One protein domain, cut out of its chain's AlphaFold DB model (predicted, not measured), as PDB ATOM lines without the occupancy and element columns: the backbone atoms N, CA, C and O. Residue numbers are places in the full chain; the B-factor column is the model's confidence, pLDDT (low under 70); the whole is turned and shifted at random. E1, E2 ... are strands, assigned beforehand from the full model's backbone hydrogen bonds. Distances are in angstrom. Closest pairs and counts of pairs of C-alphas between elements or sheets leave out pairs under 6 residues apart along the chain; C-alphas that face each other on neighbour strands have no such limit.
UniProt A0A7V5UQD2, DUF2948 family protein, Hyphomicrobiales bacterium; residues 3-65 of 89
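This is residues 3 to 65 of the 89 residues of the protein "DUF2948 family protein" of Hyphomicrobiales bacterium (UniProt A0A7V5UQD2). The domain is one twisted four-stranded antiparallel sheet, E2 E5 E4 E3, with a short two-stranded ribbon of E1 and E6 that springs from one end of it and slants away over one face, so that ribbon and sheet make an open V. At the opposite end of the sheet the long link from E2 to E3 swings out as a loop, of which residues 18 to 23 stick out free, and then returns at the other edge of the sheet. The printed part has 63 residues with no named helix and six named strands, in the order E1 E2 E3 E4 E5 E6, and its class is all strand. It is only just compact, close to loose, with a radius of gyration of the C-alphas of 12.2 A, and it spans 36 by 27 by 19 A.

Strand E1, residues 3 to 5, is the antiparallel neighbour of E6, residues 61 to 64, at 157 degrees between their directions. The C-alphas of Phe 5 and Gly 61 face each other at 4.3 A, and N 4 and O 62 are within hydrogen-bond range at 2.8 A. A tight link of two residues leads from E1 to E2, residues 8 to 14, and these two strands meet only through their link. E2 is an edge strand of the sheet E2 E5 E4 E3. Its neighbour there is E5, residues 51 to 56, antiparallel at 164 degrees; the C-alphas of Ser 13 and Val 52 face each other at 4.5 A, and N 53 and O 12 are 2.8 A apart. The long link after E2 leads to the other edge strand, E3, residues 27 to 34, which is apart from E2. E3 and E4, residues 40 to 46, are a hairpin, antiparallel at 164 degrees; the C-alphas of Val 34 and Gly 40 face each other at 4.2 A, and N 43 and O 31 are 2.8 A apart. E4 and E5 are a hairpin as well, antiparallel at 162 degrees, with C-alphas 43 and 53 facing each other at 4.4 A and N 42 and O 54 at 2.8 A. E3 E4 E5 form a meander, each strand the antiparallel neighbour of the one before. E2 E3 E4 E5 form a Greek key, four strands in a row of which the last three are that meander and the first is the antiparallel neighbour of the fourth. E6 is apart from E2, E3, E4 and E5, and E1 is apart from E3, E4 and E5.

E1 begins at C-alpha 3, (123.249, 60.105, 161.877). E2 runs 17.0 A from Val 8 to Phe 14. E3, the longest strand with 8 residues, covers 21.1 A from Leu 27 to Val 34, where its C-alpha is at (113.356, 75.477, 171.357). E4 measures 19.7 A from Gly 40 to Phe 46, and E5 15.9 A from Ala 51 to Val 56. E6 measures 10.1 A and ends at C-alpha 64, (129.736, 59.425, 161.158).

The two C-alphas farthest apart are those of Ala 22 and Ala 37, 37.0 A, while those of the first and last printed residues, Leu 3 and Asp 65, are 8.9 A apart. The printed part has no cut. The link from E2 to E3 is long, with 12 residues, 15 to 26; the other four links are tight. The mean pLDDT of the printed part is 97.2, and no printed residue is under 70.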
ATOM      1  N   LEU A   3     123.643  58.958 161.059       96.00
ATOM      2  CA  LEU A   3     123.249  60.105 161.877       96.00
ATOM      3  C   LEU A   3     122.563  59.587 163.147       96.00
ATOM      4  O   LEU A   3     121.605  58.822 163.048       96.00
ATOM      5  N   GLN A   4     123.053  59.994 164.312       97.25
ATOM      6  CA  GLN A   4     122.528  59.632 165.628       97.25
ATOM      7  C   GLN A   4     122.183  60.900 166.407       97.25
ATOM      8  O   GLN A   4     122.919  61.880 166.319       97.25
ATOM      9  N   PHE A   5     121.100  60.848 167.180       98.19
ATOM     10  CA  PHE A   5     120.745  61.843 168.188       98.19
ATOM     11  C   PHE A   5     120.668  61.155 169.549       98.19
ATOM     12  O   PHE A   5     120.158  60.033 169.624       98.19
ATOM     13  N   ASP A   6     121.173  61.814 170.585       98.12
ATOM     14  CA  ASP A   6     121.082  61.350 171.971       98.12
ATOM     15  C   ASP A   6     120.106  62.218 172.763       98.12
ATOM     16  O   ASP A   6     119.554  63.185 172.238       98.12
ATOM     17  N   HIS A   7     119.861  61.829 174.016       98.00
ATOM     18  CA  HIS A   7     118.979  62.561 174.926       98.00
ATOM     19  C   HIS A   7     117.554  62.773 174.377       98.00
ATOM     20  O   HIS A   7     116.905  63.790 174.620       98.00
ATOM     21  N   VAL A   8     117.074  61.790 173.606       98.44
ATOM     22  CA  VAL A   8     115.735  61.767 173.014       98.44
ATOM     23  C   VAL A   8     114.740  61.194 174.017       98.44
ATOM     24  O   VAL A   8     114.829  60.025 174.392       98.44
ATOM     25  N   GLU A   9     113.753  61.995 174.395       98.44
ATOM     26  CA  GLU A   9     112.690  61.613 175.327       98.44
ATOM     27  C   GLU A   9     111.498  60.981 174.603       98.44
ATOM     28  O   GLU A   9     110.849  60.068 175.118       98.44
ATOM     29  N   ALA A  10     111.203  61.445 173.383       98.50
ATOM     30  CA  ALA A  10     110.121  60.899 172.573       98.50
ATOM     31  C   ALA A  10     110.397  60.999 171.072       98.50
ATOM     32  O   ALA A  10     111.061  61.915 170.587       98.50
ATOM     33  N   VAL A  11     109.813  60.065 170.316       98.31
ATOM     34  CA  VAL A  11     109.895  60.019 168.853       98.31
ATOM     35  C   VAL A  11     108.494  59.944 168.267       98.31
ATOM     36  O   VAL A  11     107.685  59.100 168.657       98.31
ATOM     37  N   LYS A  12     108.211  60.802 167.289       98.06
ATOM     38  CA  LYS A  12     106.955  60.810 166.533       98.06
ATOM     39  C   LYS A  12     107.271  60.767 165.046       98.06
ATOM     40  O   LYS A  12     108.077  61.550 164.559       98.06
ATOM     41  N   SER A  13     106.622  59.868 164.312       97.62
ATOM     42  CA  SER A  13     106.738  59.797 162.853       97.62
ATOM     43  C   SER A  13     105.447  60.252 162.190       97.62
ATOM     44  O   SER A  13     104.366  59.824 162.597       97.62
ATOM     45  N   PHE A  14     105.561  61.013 161.112       97.94
ATOM     46  CA  PHE A  14     104.447  61.413 160.269       97.94
ATOM     47  C   PHE A  14     104.692  60.945 158.835       97.94
ATOM     48  O   PHE A  14     105.785  61.124 158.306       97.94
ATOM     49  N   ASN A  15     103.676  60.340 158.211       97.12
ATOM     50  CA  ASN A  15     103.712  59.917 156.807       97.12
ATOM     51  C   ASN A  15     104.938  59.043 156.434       97.12
ATOM     52  O   ASN A  15     105.507  59.148 155.350       97.12
ATOM     53  N   ILE A  16     105.348  58.151 157.347       96.19
ATOM     54  CA  ILE A  16     106.410  57.160 157.125       96.19
ATOM     55  C   ILE A  16     105.819  55.756 157.254       96.19
ATOM     56  O   ILE A  16     105.266  55.379 158.287       96.19
ATOM     57  N   ARG A  17     105.966  54.947 156.200       93.75
ATOM     58  CA  ARG A  17     105.503  53.552 156.175       93.75
ATOM     59  C   ARG A  17     106.481  52.642 156.922       93.75
ATOM     60  O   ARG A  17     107.308  51.980 156.309       93.75
ATOM     61  N   GLN A  18     106.356  52.556 158.246       92.12
ATOM     62  CA  GLN A  18     107.288  51.796 159.102       92.12
ATOM     63  C   GLN A  18     107.347  50.274 158.827       92.12
ATOM     64  O   GLN A  18     108.312  49.604 159.210       92.12
ATOM     65  N   GLN A  19     106.319  49.723 158.171       95.94
ATOM     66  CA  GLN A  19     106.259  48.318 157.744       95.94
ATOM     67  C   GLN A  19     107.084  48.052 156.468       95.94
ATOM     68  O   GLN A  19     107.491  46.922 156.216       95.94
ATOM     69  N   ALA A  20     107.389  49.083 155.672       95.19
ATOM     70  CA  ALA A  20     108.160  48.955 154.439       95.19
ATOM     71  C   ALA A  20     109.671  49.023 154.727       95.19
ATOM     72  O   ALA A  20     110.319  50.031 154.467       95.19
ATOM     73  N   LYS A  21     110.246  47.945 155.276       93.44
ATOM     74  CA  LYS A  21     111.644  47.908 155.764       93.44
ATOM     75  C   LYS A  21     112.719  48.204 154.710       93.44
ATOM     76  O   LYS A  21     113.810  48.618 155.075       93.44
ATOM     77  N   ALA A  22     112.413  48.000 153.430       94.62
ATOM     78  CA  ALA A  22     113.314  48.295 152.316       94.62
ATOM     79  C   ALA A  22     113.130  49.711 151.732       94.62
ATOM     80  O   ALA A  22     113.830  50.077 150.790       94.62
ATOM     81  N   ALA A  23     112.173  50.499 152.237       93.19
ATOM     82  CA  ALA A  23     111.943  51.849 151.741       93.19
ATOM     83  C   ALA A  23     113.131  52.755 152.083       93.19
ATOM     84  O   ALA A  23     113.570  52.822 153.230       93.19
ATOM     85  N   VAL A  24     113.617  53.483 151.081       94.12
ATOM     86  CA  VAL A  24     114.660  54.493 151.254       94.12
ATOM     87  C   VAL A  24     113.992  55.846 151.464       94.12
ATOM     88  O   VAL A  24     113.164  56.266 150.658       94.12
ATOM     89  N   LEU A  25     114.365  56.531 152.542       96.06
ATOM     90  CA  LEU A  25     113.963  57.910 152.798       96.06
ATOM     91  C   LEU A  25     115.103  58.850 152.399       96.06
ATOM     92  O   LEU A  25     116.266  58.579 152.695       96.06
ATOM     93  N   SER A  26     114.776  59.969 151.755       96.69
ATOM     94  CA  SER A  26     115.747  61.019 151.432       96.69
ATOM     95  C   SER A  26     115.549  62.189 152.387       96.69
ATOM     96  O   SER A  26     114.508  62.837 152.344       96.69
ATOM     97  N   LEU A  27     116.510  62.412 153.286       97.38
ATOM     98  CA  LEU A  27     116.477  63.508 154.256       97.38
ATOM     99  C   LEU A  27     116.748  64.838 153.541       97.38
ATOM    100  O   LEU A  27     117.773  64.980 152.878       97.38
ATOM    101  N   LEU A  28     115.833  65.795 153.684       98.12
ATOM    102  CA  LEU A  28     115.892  67.112 153.047       98.12
ATOM    103  C   LEU A  28     116.305  68.215 154.021       98.12
ATOM    104  O   LEU A  28     117.032  69.126 153.632       98.12
ATOM    105  N   SER A  29     115.849  68.155 155.274       98.31
ATOM    106  CA  SER A  29     116.194  69.158 156.283       98.31
ATOM    107  C   SER A  29     116.183  68.604 157.705       98.31
ATOM    108  O   SER A  29     115.523  67.608 158.009       98.31
ATOM    109  N   ILE A  30     116.938  69.286 158.567       98.31
ATOM    110  CA  ILE A  30     116.968  69.106 160.017       98.31
ATOM    111  C   ILE A  30     116.686  70.481 160.619       98.31
ATOM    112  O   ILE A  30     117.440  71.421 160.371       98.31
ATOM    113  N   GLY A  31     115.592  70.610 161.362       98.19
ATOM    114  CA  GLY A  31     115.229  71.828 162.088       98.19
ATOM    115  C   GLY A  31     115.234  71.591 163.590       98.19
ATOM    116  O   GLY A  31     114.992  70.468 164.027       98.19
ATOM    117  N   PHE A  32     115.483  72.642 164.367       98.50
ATOM    118  CA  PHE A  32     115.341  72.623 165.819       98.50
ATOM    119  C   PHE A  32     114.456  73.783 166.272       98.50
ATOM    120  O   PHE A  32     114.706  74.930 165.905       98.50
ATOM    121  N   GLU A  33     113.450  73.474 167.081       98.44
ATOM    122  CA  GLU A  33     112.588  74.455 167.736       98.44
ATOM    123  C   GLU A  33     112.762  74.334 169.251       98.44
ATOM    124  O   GLU A  33     112.524  73.272 169.828       98.44
ATOM    125  N   VAL A  34     113.196  75.420 169.896       98.31
ATOM    126  CA  VAL A  34     113.356  75.477 171.357       98.31
ATOM    127  C   VAL A  34     111.988  75.339 172.024       98.31
ATOM    128  O   VAL A  34     111.019  75.962 171.590       98.31
ATOM    129  N   THR A  35     111.925  74.563 173.105       97.44
ATOM    130  CA  THR A  35     110.776  74.542 174.019       97.44
ATOM    131  C   THR A  35     111.139  75.257 175.317       97.44
ATOM    132  O   THR A  35     110.948  76.466 175.418       97.44
ATOM    133  N   ASP A  36     111.706  74.532 176.279       97.50
ATOM    134  CA  ASP A  36     112.243  75.058 177.531       97.50
ATOM    135  C   ASP A  36     113.753  74.839 177.549       97.50
ATOM    136  O   ASP A  36     114.222  73.713 177.722       97.50
ATOM    137  N   ALA A  37     114.515  75.897 177.269       96.56
ATOM    138  CA  ALA A  37     115.945  75.794 177.005       96.56
ATOM    139  C   ALA A  37     116.689  75.090 178.165       96.56
ATOM    140  O   ALA A  37     116.536  75.498 179.317       96.56
ATOM    141  N   PRO A  38     117.534  74.078 177.882       96.94
ATOM    142  CA  PRO A  38     118.097  73.726 176.570       96.94
ATOM    143  C   PRO A  38     117.269  72.731 175.735       96.94
ATOM    144  O   PRO A  38     117.702  72.350 174.645       96.94
ATOM    145  N   SER A  39     116.093  72.335 176.215       98.69
ATOM    146  CA  SER A  39     115.218  71.362 175.566       98.69
ATOM    147  C   SER A  39     114.592  71.914 174.292       98.69
ATOM    148  O   SER A  39     114.414  73.126 174.100       98.69
ATOM    149  N   GLY A  40     114.203  71.003 173.411       98.56
ATOM    150  CA  GLY A  40     113.478  71.370 172.210       98.56
ATOM    151  C   GLY A  40     113.089  70.182 171.359       98.56
ATOM    152  O   GLY A  40     113.033  69.039 171.806       98.56
ATOM    153  N   GLN A  41     112.768  70.480 170.110       98.81
ATOM    154  CA  GLN A  41     112.223  69.524 169.164       98.81
ATOM    155  C   GLN A  41     113.078  69.532 167.909       98.81
ATOM    156  O   GLN A  41     113.158  70.547 167.219       98.81
ATOM    157  N   ILE A  42     113.695  68.398 167.590       98.75
ATOM    158  CA  ILE A  42     114.403  68.207 166.325       98.75
ATOM    159  C   ILE A  42     113.425  67.606 165.321       98.75
ATOM    160  O   ILE A  42     112.866  66.539 165.565       98.75
ATOM    161  N   THR A  43     113.234  68.253 164.173       98.75
ATOM    162  CA  THR A  43     112.399  67.734 163.083       98.75
ATOM    163  C   THR A  43     113.257  67.380 161.874       98.75
ATOM    164  O   THR A  43     113.935  68.231 161.302       98.75
ATOM    165  N   LEU A  44     113.198  66.113 161.474       98.56
ATOM    166  CA  LEU A  44     113.803  65.550 160.273       98.56
ATOM    167  C   LEU A  44     112.733  65.469 159.184       98.56
ATOM    168  O   LEU A  44     111.767  64.717 159.339       98.56
ATOM    169  N   VAL A  45     112.888  66.215 158.092       98.62
ATOM    170  CA  VAL A  45     111.932  66.210 156.970       98.62
ATOM    171  C   VAL A  45     112.503  65.415 155.809       98.62
ATOM    172  O   VAL A  45     113.635  65.642 155.385       98.62
ATOM    173  N   PHE A  46     111.701  64.507 155.261       98.25
ATOM    174  CA  PHE A  46     112.064  63.642 154.149       98.25
ATOM    175  C   PHE A  46     111.283  63.993 152.880       98.25
ATOM    176  O   PHE A  46     110.169  64.525 152.924       98.25
ATOM    177  N   SER A  47     111.849  63.645 151.726       97.62
ATOM    178  CA  SER A  47     111.128  63.714 150.456       97.62
ATOM    179  C   SER A  47     109.855  62.860 150.501       97.62
ATOM    180  O   SER A  47     109.748  61.890 151.255       97.62
ATOM    181  N   GLY A  48     108.840  63.258 149.731       94.69
ATOM    182  CA  GLY A  48     107.517  62.625 149.795       94.69
ATOM    183  C   GLY A  48     106.686  63.018 151.025       94.69
ATOM    184  O   GLY A  48     105.630  62.430 151.251       94.69
ATOM    185  N   GLY A  49     107.133  64.014 151.802       96.31
ATOM    186  CA  GLY A  49     106.372  64.602 152.907       96.31
ATOM    187  C   GLY A  49     106.372  63.772 154.191       96.31
ATOM    188  O   GLY A  49     105.483  63.945 155.021       96.31
ATOM    189  N   GLY A  50     107.313  62.837 154.338       97.94
ATOM    190  CA  GLY A  50     107.542  62.124 155.593       97.94
ATOM    191  C   GLY A  50     108.314  62.995 156.583       97.94
ATOM    192  O   GLY A  50     109.156  63.792 156.177       97.94
ATOM    193  N   ALA A  51     108.068  62.832 157.880       98.44
ATOM    194  CA  ALA A  51     108.835  63.520 158.914       98.44
ATOM    195  C   ALA A  51     109.039  62.650 160.158       98.44
ATOM    196  O   ALA A  51     108.196  61.815 160.496       98.44
ATOM    197  N   VAL A  52     110.149  62.873 160.857       98.38
ATOM    198  CA  VAL A  52     110.392  62.362 162.210       98.38
ATOM    199  C   VAL A  52     110.665  63.546 163.118       98.38
ATOM    200  O   VAL A  52     111.553  64.342 162.835       98.38
ATOM    201  N   ARG A  53     109.920  63.649 164.212       98.62
ATOM    202  CA  ARG A  53     110.167  64.605 165.285       98.62
ATOM    203  C   ARG A  53     110.738  63.878 166.497       98.62
ATOM    204  O   ARG A  53     110.205  62.841 166.897       98.62
ATOM    205  N   LEU A  54     111.786  64.451 167.065       98.81
ATOM    206  CA  LEU A  54     112.442  64.030 168.293       98.81
ATOM    207  C   LEU A  54     112.196  65.118 169.337       98.81
ATOM    208  O   LEU A  54     112.546  66.270 169.093       98.81
ATOM    209  N   ASP A  55     111.587  64.765 170.462       98.75
ATOM    210  CA  ASP A  55     111.563  65.624 171.647       98.75
ATOM    211  C   ASP A  55     112.862  65.317 172.427       98.75
ATOM    212  O   ASP A  55     113.133  64.144 172.698       98.75
ATOM    213  N   VAL A  56     113.702  66.328 172.685       98.75
ATOM    214  CA  VAL A  56     115.053  66.163 173.259       98.75
ATOM    215  C   VAL A  56     115.282  67.089 174.449       98.75
ATOM    216  O   VAL A  56     114.854  68.245 174.426       98.75
ATOM    217  N   GLU A  57     116.018  66.606 175.450       98.25
ATOM    218  CA  GLU A  57     116.395  67.405 176.629       98.25
ATOM    219  C   GLU A  57     117.473  68.452 176.284       98.25
ATOM    220  O   GLU A  57     117.554  69.519 176.888       98.25
ATOM    221  N   CYS A  58     118.306  68.159 175.282       97.94
ATOM    222  CA  CYS A  58     119.290  69.069 174.711       97.94
ATOM    223  C   CYS A  58     119.664  68.636 173.285       97.94
ATOM    224  O   CYS A  58     119.388  67.514 172.858       97.94
ATOM    225  N   ILE A  59     120.292  69.532 172.517       97.38
ATOM    226  CA  ILE A  59     120.791  69.182 171.183       97.38
ATOM    227  C   ILE A  59     122.093  68.393 171.320       97.38
ATOM    228  O   ILE A  59     123.157  68.978 171.521       97.38
ATOM    229  N   GLU A  60     122.026  67.086 171.086       97.81
ATOM    230  CA  GLU A  60     123.207  66.256 170.865       97.81
ATOM    231  C   GLU A  60     123.016  65.368 169.634       97.81
ATOM    232  O   GLU A  60     122.108  64.538 169.568       97.81
ATOM    233  N   GLY A  61     123.880  65.548 168.631       96.75
ATOM    234  CA  GLY A  61     123.829  64.796 167.383       96.75
ATOM    235  C   GLY A  61     125.216  64.471 166.836       96.75
ATOM    236  O   GLY A  61     126.139  65.282 166.911       96.75
ATOM    237  N   ARG A  62     125.368  63.279 166.254       96.94
ATOM    238  CA  ARG A  62     126.610  62.807 165.626       96.94
ATOM    239  C   ARG A  62     126.346  62.281 164.225       96.94
ATOM    240  O   ARG A  62     125.484  61.429 164.029       96.94
ATOM    241  N   LEU A  63     127.147  62.731 163.262       96.38
ATOM    242  CA  LEU A  63     127.190  62.190 161.905       96.38
ATOM    243  C   LEU A  63     128.543  61.519 161.677       96.38
ATOM    244  O   LEU A  63     129.584  62.168 161.733       96.38
ATOM    245  N   ARG A  64     128.530  60.216 161.408       94.50
ATOM    246  CA  ARG A  64     129.736  59.425 161.158       94.50
ATOM    247  C   ARG A  64     129.679  58.798 159.777       94.50
ATOM    248  O   ARG A  64     128.666  58.202 159.426       94.50
ATOM    249  N   ASP A  65     130.762  58.857 159.007       92.56
ATOM    250  CA  ASP A  65     130.876  57.973 157.848       92.56
ATOM    251  C   ASP A  65     131.230  56.547 158.298       92.56
ATOM    252  O   ASP A  65     132.133  56.338 159.106       92.56
TER     253      ASP A  65